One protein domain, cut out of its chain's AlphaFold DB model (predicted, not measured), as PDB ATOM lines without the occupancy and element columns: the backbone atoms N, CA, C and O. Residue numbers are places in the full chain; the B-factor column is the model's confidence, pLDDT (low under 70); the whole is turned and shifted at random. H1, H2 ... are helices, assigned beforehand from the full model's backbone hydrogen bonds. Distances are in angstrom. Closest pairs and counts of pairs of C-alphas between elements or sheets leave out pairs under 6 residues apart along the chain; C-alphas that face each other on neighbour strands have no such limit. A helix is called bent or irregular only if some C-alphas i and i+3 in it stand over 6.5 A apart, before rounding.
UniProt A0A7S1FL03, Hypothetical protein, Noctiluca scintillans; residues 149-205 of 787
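AT A GLANCE: This is residues 149 to 205 of the 787 residues of the protein "Hypothetical protein" of Noctiluca scintillans (UniProt A0A7S1FL03). Two helices, H1 and H2, lie side by side as a helical hairpin, and a third helix, H3, packs on H2, coming closest to it at Thr 180 and Ala 190, and slants away from it at a steep tilt of 66 degrees. H2 is in the middle of the chain and of the contacts, with H1 on one side, and the last residues of H3, 200 to 204, stick out together with residue 205. The printed part has 57 residues with three named helices, in the order H1, H2, H3, and no named strand; its class is all helix. The whole is compact, with a radius of gyration of the C-alphas of 11.2 A, and the C-alphas span 27 by 25 by 17 A.

IN THESE COORDINATES: H1 holds residues 149 to 164 and measures 22.3 A from first to last C-alpha; it begins with C-alpha 149 at (43.739, -58.006, -9.762). H1 is only just irregular, with C-alphas 150 and 153 6.7 A apart, and it has a kink of 25 degrees near residue 156. H2 holds residues 167 to 182, also 22.3 A long, and begins with C-alpha 167 at (44.846, -45.936, 7.748). H3, the longest helix by residues, holds residues 187 to 204 and measures 24.0 A; it ends with C-alpha 204 at (37.465, -30.990, -7.081). H3 is only just irregular, with C-alphas 196 and 199 6.8 A apart, and it has a kink of 27 degrees near residue 194.

HOW THE PARTS SIT: H1 and H2 form a helical hairpin and touch, with the C-alphas of Pro 153 and Gly 174 the closest at 4.4 A. Their lines stand at a shallow tilt of 19 degrees and they run opposite ways. H2 also touches H3, where the closest C-alphas are those of Thr 180 and Ala 190, 4.9 A apart. These two stand at a steep tilt of 66 degrees and run opposite ways. H1 and H3 are apart. In H2 every O i to N i+4 pair is within hydrogen-bond range, while in H1 10 of 12 such pairs are and in H3 8 of 14.

THE WHOLE: The two C-alphas farthest apart are those of Phe 163 and Ser 204, at 31.4 A, and the first and last printed C-alphas, of Leu 149 and Asp 205, are 27.0 A apart. The outline is rounded. The printed part has no cut. The links from H1 to H2, of 2 residues, and from H2 to H3, of 4 residues, are tight. Residues 200 to 205, of which 200 to 204 belong to H3, stand free. The mean pLDDT of the printed part is 86.9, and no printed residue is under 70.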
ATOM      1  N   LEU A 149      42.742 -59.012 -10.078       86.44
ATOM      2  CA  LEU A 149      43.739 -58.006  -9.762       86.44
ATOM      3  C   LEU A 149      43.095 -56.680  -9.325       86.44
ATOM      4  O   LEU A 149      43.692 -55.971  -8.524       86.44
ATOM      5  N   THR A 150      41.849 -56.395  -9.735       84.69
ATOM      6  CA  THR A 150      41.089 -55.214  -9.271       84.69
ATOM      7  C   THR A 150      40.760 -55.253  -7.775       84.69
ATOM      8  O   THR A 150      40.520 -54.212  -7.175       84.69
ATOM      9  N   MET A 151      40.802 -56.432  -7.142       82.75
ATOM     10  CA  MET A 151      40.652 -56.579  -5.687       82.75
ATOM     11  C   MET A 151      41.915 -56.184  -4.919       82.75
ATOM     12  O   MET A 151      41.827 -55.814  -3.749       82.75
ATOM     13  N   VAL A 152      43.095 -56.261  -5.549       89.00
ATOM     14  CA  VAL A 152      44.384 -56.070  -4.867       89.00
ATOM     15  C   VAL A 152      44.495 -54.704  -4.181       89.00
ATOM     16  O   VAL A 152      44.898 -54.708  -3.021       89.00
ATOM     17  N   PRO A 153      44.110 -53.564  -4.790       88.69
ATOM     18  CA  PRO A 153      44.159 -52.257  -4.131       88.69
ATOM     19  C   PRO A 153      43.362 -52.207  -2.821       88.69
ATOM     20  O   PRO A 153      43.910 -51.844  -1.783       88.69
ATOM     21  N   VAL A 154      42.098 -52.648  -2.837       82.69
ATOM     22  CA  VAL A 154      41.211 -52.606  -1.660       82.69
ATOM     23  C   VAL A 154      41.639 -53.619  -0.600       82.69
ATOM     24  O   VAL A 154      41.725 -53.283   0.582       82.69
ATOM     25  N   CYS A 155      41.980 -54.848  -1.001       84.25
ATOM     26  CA  CYS A 155      42.501 -55.850  -0.075       84.25
ATOM     27  C   CYS A 155      43.831 -55.402   0.552       84.25
ATOM     28  O   CYS A 155      44.020 -55.588   1.751       84.25
ATOM     29  N   ALA A 156      44.729 -54.778  -0.218       88.00
ATOM     30  CA  ALA A 156      45.981 -54.231   0.296       88.00
ATOM     31  C   ALA A 156      45.738 -53.079   1.278       88.00
ATOM     32  O   ALA A 156      46.367 -53.071   2.331       88.00
ATOM     33  N   THR A 157      44.798 -52.167   1.008       85.81
ATOM     34  CA  THR A 157      44.388 -51.130   1.972       85.81
ATOM     35  C   THR A 157      43.901 -51.736   3.286       85.81
ATOM     36  O   THR A 157      44.386 -51.350   4.346       85.81
ATOM     37  N   VAL A 158      42.991 -52.717   3.247       80.38
ATOM     38  CA  VAL A 158      42.470 -53.343   4.476       80.38
ATOM     39  C   VAL A 158      43.576 -54.092   5.229       80.38
ATOM     40  O   VAL A 158      43.713 -53.921   6.438       80.38
ATOM     41  N   ILE A 159      44.406 -54.875   4.532       83.38
ATOM     42  CA  ILE A 159      45.490 -55.669   5.135       83.38
ATOM     43  C   ILE A 159      46.595 -54.771   5.707       83.38
ATOM     44  O   ILE A 159      47.023 -54.968   6.843       83.38
ATOM     45  N   VAL A 160      47.072 -53.784   4.946       86.81
ATOM     46  CA  VAL A 160      48.147 -52.890   5.399       86.81
ATOM     47  C   VAL A 160      47.647 -51.957   6.487       86.81
ATOM     48  O   VAL A 160      48.375 -51.750   7.451       86.81
ATOM     49  N   GLY A 161      46.407 -51.466   6.411       79.56
ATOM     50  CA  GLY A 161      45.784 -50.746   7.520       79.56
ATOM     51  C   GLY A 161      45.801 -51.600   8.787       79.56
ATOM     52  O   GLY A 161      46.383 -51.192   9.788       79.56
ATOM     53  N   PHE A 162      45.259 -52.820   8.711       76.00
ATOM     54  CA  PHE A 162      45.168 -53.762   9.833       76.00
ATOM     55  C   PHE A 162      46.521 -54.064  10.498       76.00
ATOM     56  O   PHE A 162      46.591 -54.149  11.721       76.00
ATOM     57  N   PHE A 163      47.597 -54.231   9.719       81.19
ATOM     58  CA  PHE A 163      48.925 -54.545  10.264       81.19
ATOM     59  C   PHE A 163      49.774 -53.326  10.642       81.19
ATOM     60  O   PHE A 163      50.676 -53.468  11.465       81.19
ATOM     61  N   SER A 164      49.536 -52.155  10.044       82.56
ATOM     62  CA  SER A 164      50.313 -50.940  10.333       82.56
ATOM     63  C   SER A 164      49.680 -50.044  11.394       82.56
ATOM     64  O   SER A 164      50.398 -49.250  11.992       82.56
ATOM     65  N   GLY A 165      48.357 -50.101  11.582       71.88
ATOM     66  CA  GLY A 165      47.591 -49.110  12.347       71.88
ATOM     67  C   GLY A 165      47.439 -47.745  11.651       71.88
ATOM     68  O   GLY A 165      46.760 -46.874  12.174       71.88
ATOM     69  N   HIS A 166      48.033 -47.535  10.469       82.94
ATOM     70  CA  HIS A 166      48.089 -46.231   9.798       82.94
ATOM     71  C   HIS A 166      47.144 -46.187   8.587       82.94
ATOM     72  O   HIS A 166      47.543 -46.464   7.449       82.94
ATOM     73  N   VAL A 167      45.874 -45.828   8.803       81.19
ATOM     74  CA  VAL A 167      44.846 -45.936   7.748       81.19
ATOM     75  C   VAL A 167      45.065 -44.976   6.582       81.19
ATOM     76  O   VAL A 167      44.938 -45.401   5.435       81.19
ATOM     77  N   LEU A 168      45.445 -43.719   6.830       87.81
ATOM     78  CA  LEU A 168      45.709 -42.762   5.749       87.81
ATOM     79  C   LEU A 168      46.796 -43.282   4.788       87.81
ATOM     80  O   LEU A 168      46.618 -43.248   3.570       87.81
ATOM     81  N   GLY A 169      47.881 -43.845   5.330       89.19
ATOM     82  CA  GLY A 169      48.941 -44.471   4.536       89.19
ATOM     83  C   GLY A 169      48.452 -45.692   3.750       89.19
ATOM     84  O   GLY A 169      48.795 -45.850   2.579       89.19
ATOM     85  N   ALA A 170      47.602 -46.525   4.354       89.62
ATOM     86  CA  ALA A 170      47.025 -47.697   3.700       89.62
ATOM     87  C   ALA A 170      46.015 -47.345   2.587       89.62
ATOM     88  O   ALA A 170      45.940 -48.054   1.580       89.62
ATOM     89  N   LEU A 171      45.264 -46.248   2.727       88.75
ATOM     90  CA  LEU A 171      44.386 -45.722   1.678       88.75
ATOM     91  C   LEU A 171      45.201 -45.162   0.510       88.75
ATOM     92  O   LEU A 171      44.967 -45.560  -0.626       88.75
ATOM     93  N   VAL A 172      46.212 -44.323   0.774       92.81
ATOM     94  CA  VAL A 172      47.108 -43.785  -0.271       92.81
ATOM     95  C   VAL A 172      47.849 -44.911  -1.009       92.81
ATOM     96  O   VAL A 172      47.964 -44.867  -2.234       92.81
ATOM     97  N   LEU A 173      48.274 -45.963  -0.300       92.88
ATOM     98  CA  LEU A 173      48.808 -47.190  -0.902       92.88
ATOM     99  C   LEU A 173      47.785 -47.876  -1.823       92.88
ATOM    100  O   LEU A 173      48.144 -48.295  -2.920       92.88
ATOM    101  N   GLY A 174      46.516 -47.960  -1.416       90.56
ATOM    102  CA  GLY A 174      45.431 -48.464  -2.261       90.56
ATOM    103  C   GLY A 174      45.250 -47.641  -3.535       90.56
ATOM    104  O   GLY A 174      45.243 -48.205  -4.628       90.56
ATOM    105  N   VAL A 175      45.175 -46.309  -3.413       92.19
ATOM    106  CA  VAL A 175      45.077 -45.393  -4.566       92.19
ATOM    107  C   VAL A 175      46.256 -45.610  -5.515       92.19
ATOM    108  O   VAL A 175      46.049 -45.746  -6.718       92.19
ATOM    109  N   TRP A 176      47.479 -45.726  -4.990       95.31
ATOM    110  CA  TRP A 176      48.677 -45.967  -5.795       95.31
ATOM    111  C   TRP A 176      48.677 -47.331  -6.495       95.31
ATOM    112  O   TRP A 176      49.004 -47.412  -7.682       95.31
ATOM    113  N   LEU A 177      48.264 -48.402  -5.810       93.62
ATOM    114  CA  LEU A 177      48.141 -49.731  -6.412       93.62
ATOM    115  C   LEU A 177      47.067 -49.753  -7.506       93.62
ATOM    116  O   LEU A 177      47.326 -50.257  -8.595       93.62
ATOM    117  N   GLY A 178      45.897 -49.160  -7.265       90.00
ATOM    118  CA  GLY A 178      44.842 -49.051  -8.273       90.00
ATOM    119  C   GLY A 178      45.261 -48.182  -9.462       90.00
ATOM    120  O   GLY A 178      45.080 -48.575 -10.611       90.00
ATOM    121  N   SER A 179      45.923 -47.052  -9.203       91.56
ATOM    122  CA  SER A 179      46.472 -46.180 -10.245       91.56
ATOM    123  C   SER A 179      47.578 -46.882 -11.045       91.56
ATOM    124  O   SER A 179      47.736 -46.625 -12.236       91.56
ATOM    125  N   THR A 180      48.301 -47.831 -10.437       91.44
ATOM    126  CA  THR A 180      49.272 -48.691 -11.137       91.44
ATOM    127  C   THR A 180      48.576 -49.645 -12.105       91.44
ATOM    128  O   THR A 180      49.070 -49.828 -13.213       91.44
ATOM    129  N   LEU A 181      47.413 -50.199 -11.744       88.50
ATOM    130  CA  LEU A 181      46.595 -51.000 -12.665       88.50
ATOM    131  C   LEU A 181      46.004 -50.152 -13.804       88.50
ATOM    132  O   LEU A 181      45.929 -50.629 -14.932       88.50
ATOM    133  N   TRP A 182      45.632 -48.902 -13.517       86.19
ATOM    134  CA  TRP A 182      45.080 -47.951 -14.493       86.19
ATOM    135  C   TRP A 182      46.133 -47.392 -15.474       86.19
ATOM    136  O   TRP A 182      45.815 -47.114 -16.624       86.19
ATOM    137  N   ASN A 183      47.399 -47.260 -15.055       85.94
ATOM    138  CA  ASN A 183      48.505 -46.729 -15.870       85.94
ATOM    139  C   ASN A 183      49.454 -47.837 -16.378       85.94
ATOM    140  O   ASN A 183      50.659 -47.778 -16.123       85.94
ATOM    141  N   ASP A 184      48.938 -48.856 -17.073       79.69
ATOM    142  CA  ASP A 184      49.731 -49.908 -17.748       79.69
ATOM    143  C   ASP A 184      50.791 -50.612 -16.867       79.69
ATOM    144  O   ASP A 184      51.881 -50.955 -17.333       79.69
ATOM    145  N   PHE A 185      50.509 -50.821 -15.576       83.94
ATOM    146  CA  PHE A 185      51.466 -51.357 -14.592       83.94
ATOM    147  C   PHE A 185      52.739 -50.510 -14.398       83.94
ATOM    148  O   PHE A 185      53.773 -51.032 -13.984       83.94
ATOM    149  N   ASN A 186      52.685 -49.198 -14.653       87.88
ATOM    150  CA  ASN A 186      53.795 -48.276 -14.415       87.88
ATOM    151  C   ASN A 186      53.714 -47.644 -13.005       87.88
ATOM    152  O   ASN A 186      53.024 -46.635 -12.829       87.88
ATOM    153  N   PRO A 187      54.450 -48.161 -11.997       90.38
ATOM    154  CA  PRO A 187      54.346 -47.686 -10.617       90.38
ATOM    155  C   PRO A 187      54.850 -46.250 -10.422       90.38
ATOM    156  O   PRO A 187      54.402 -45.566  -9.505       90.38
ATOM    157  N   ILE A 188      55.778 -45.778 -11.264       92.69
ATOM    158  CA  ILE A 188      56.353 -44.428 -11.150       92.69
ATOM    159  C   ILE A 188      55.341 -43.397 -11.651       92.69
ATOM    160  O   ILE A 188      55.080 -42.409 -10.969       92.69
ATOM    161  N   LEU A 189      54.730 -43.649 -12.814       91.00
ATOM    162  CA  LEU A 189      53.661 -42.797 -13.337       91.00
ATOM    163  C   LEU A 189      52.451 -42.810 -12.396       91.00
ATOM    164  O   LEU A 189      51.944 -41.749 -12.048       91.00
ATOM    165  N   ALA A 190      52.047 -43.986 -11.915       91.81
ATOM    166  CA  ALA A 190      50.958 -44.135 -10.955       91.81
ATOM    167  C   ALA A 190      51.191 -43.386  -9.635       91.81
ATOM    168  O   ALA A 190      50.246 -42.853  -9.057       91.81
ATOM    169  N   LEU A 191      52.438 -43.299  -9.152       93.31
ATOM    170  CA  LEU A 191      52.754 -42.511  -7.958       93.31
ATOM    171  C   LEU A 191      52.490 -41.022  -8.202       93.31
ATOM    172  O   LEU A 191      51.880 -40.366  -7.364       93.31
ATOM    173  N   VAL A 192      52.869 -40.501  -9.373       93.81
ATOM    174  CA  VAL A 192      52.537 -39.123  -9.767       93.81
ATOM    175  C   VAL A 192      51.019 -38.952  -9.903       93.81
ATOM    176  O   VAL A 192      50.472 -38.016  -9.326       93.81
ATOM    177  N   ARG A 193      50.320 -39.892 -10.559       91.62
ATOM    178  CA  ARG A 193      48.853 -39.866 -10.740       91.62
ATOM    179  C   ARG A 193      48.051 -39.945  -9.448       91.62
ATOM    180  O   ARG A 193      46.987 -39.335  -9.348       91.62
ATOM    181  N   THR A 194      48.580 -40.626  -8.437       92.62
ATOM    182  CA  THR A 194      48.007 -40.659  -7.083       92.62
ATOM    183  C   THR A 194      47.844 -39.244  -6.529       92.62
ATOM    184  O   THR A 194      46.764 -38.901  -6.053       92.62
ATOM    185  N   PHE A 195      48.873 -38.401  -6.657       90.31
ATOM    186  CA  PHE A 195      48.856 -37.034  -6.131       90.31
ATOM    187  C   PHE A 195      48.296 -35.994  -7.112       90.31
ATOM    188  O   PHE A 195      47.562 -35.116  -6.674       90.31
ATOM    189  N   ASP A 196      48.609 -36.071  -8.413       90.12
ATOM    190  CA  ASP A 196      48.228 -35.034  -9.391       90.12
ATOM    191  C   ASP A 196      46.814 -35.195  -9.974       90.12
ATOM    192  O   ASP A 196      46.249 -34.226 -10.481       90.12
ATOM    193  N   THR A 197      46.237 -36.399  -9.889       88.38
ATOM    194  CA  THR A 197      44.948 -36.732 -10.507       88.38
ATOM    195  C   THR A 197      43.947 -37.211  -9.459       88.38
ATOM    196  O   THR A 197      42.937 -36.548  -9.240       88.38
ATOM    197  N   HIS A 198      44.220 -38.322  -8.769       88.81
ATOM    198  CA  HIS A 198      43.209 -38.999  -7.938       88.81
ATOM    199  C   HIS A 198      42.951 -38.305  -6.589       88.81
ATOM    200  O   HIS A 198      41.803 -38.138  -6.177       88.81
ATOM    201  N   LEU A 199      43.991 -37.830  -5.895       87.50
ATOM    202  CA  LEU A 199      43.784 -37.027  -4.684       87.50
ATOM    203  C   LEU A 199      43.216 -35.635  -5.011       87.50
ATOM    204  O   LEU A 199      42.403 -35.121  -4.247       87.50
ATOM    205  N   ILE A 200      43.563 -35.043  -6.162       87.88
ATOM    206  CA  ILE A 200      43.017 -33.744  -6.590       87.88
ATOM    207  C   ILE A 200      41.555 -33.851  -7.060       87.88
ATOM    208  O   ILE A 200      40.783 -32.927  -6.783       87.88
ATOM    209  N   SER A 201      41.123 -34.959  -7.688       83.38
ATOM    210  CA  SER A 201      39.702 -35.165  -8.038       83.38
ATOM    211  C   SER A 201      38.811 -35.100  -6.797       83.38
ATOM    212  O   SER A 201      37.774 -34.442  -6.819       83.38
ATOM    213  N   SER A 202      39.288 -35.649  -5.678       78.00
ATOM    214  CA  SER A 202      38.587 -35.673  -4.388       78.00
ATOM    215  C   SER A 202      38.363 -34.286  -3.770       78.00
ATOM    216  O   SER A 202      37.368 -34.074  -3.083       78.00
ATOM    217  N   PHE A 203      39.242 -33.311  -4.037       80.12
ATOM    218  CA  PHE A 203      39.019 -31.903  -3.664       80.12
ATOM    219  C   PHE A 203      38.218 -31.118  -4.718       80.12
ATOM    220  O   PHE A 203      37.726 -30.028  -4.428       80.12
ATOM    221  N   SER A 204      38.117 -31.645  -5.940       83.06
ATOM    222  CA  SER A 204      37.465 -30.990  -7.081       83.06
ATOM    223  C   SER A 204      35.990 -31.382  -7.233       83.06
ATOM    224  O   SER A 204      35.209 -30.602  -7.781       83.06
ATOM    225  N   ASP A 205      35.589 -32.561  -6.749       82.25
ATOM    226  CA  ASP A 205      34.185 -32.961  -6.684       82.25
ATOM    227  C   ASP A 205      33.407 -32.068  -5.705       82.25
ATOM    228  O   ASP A 205      33.795 -31.872  -4.552       82.25
TER     229      ASP A 205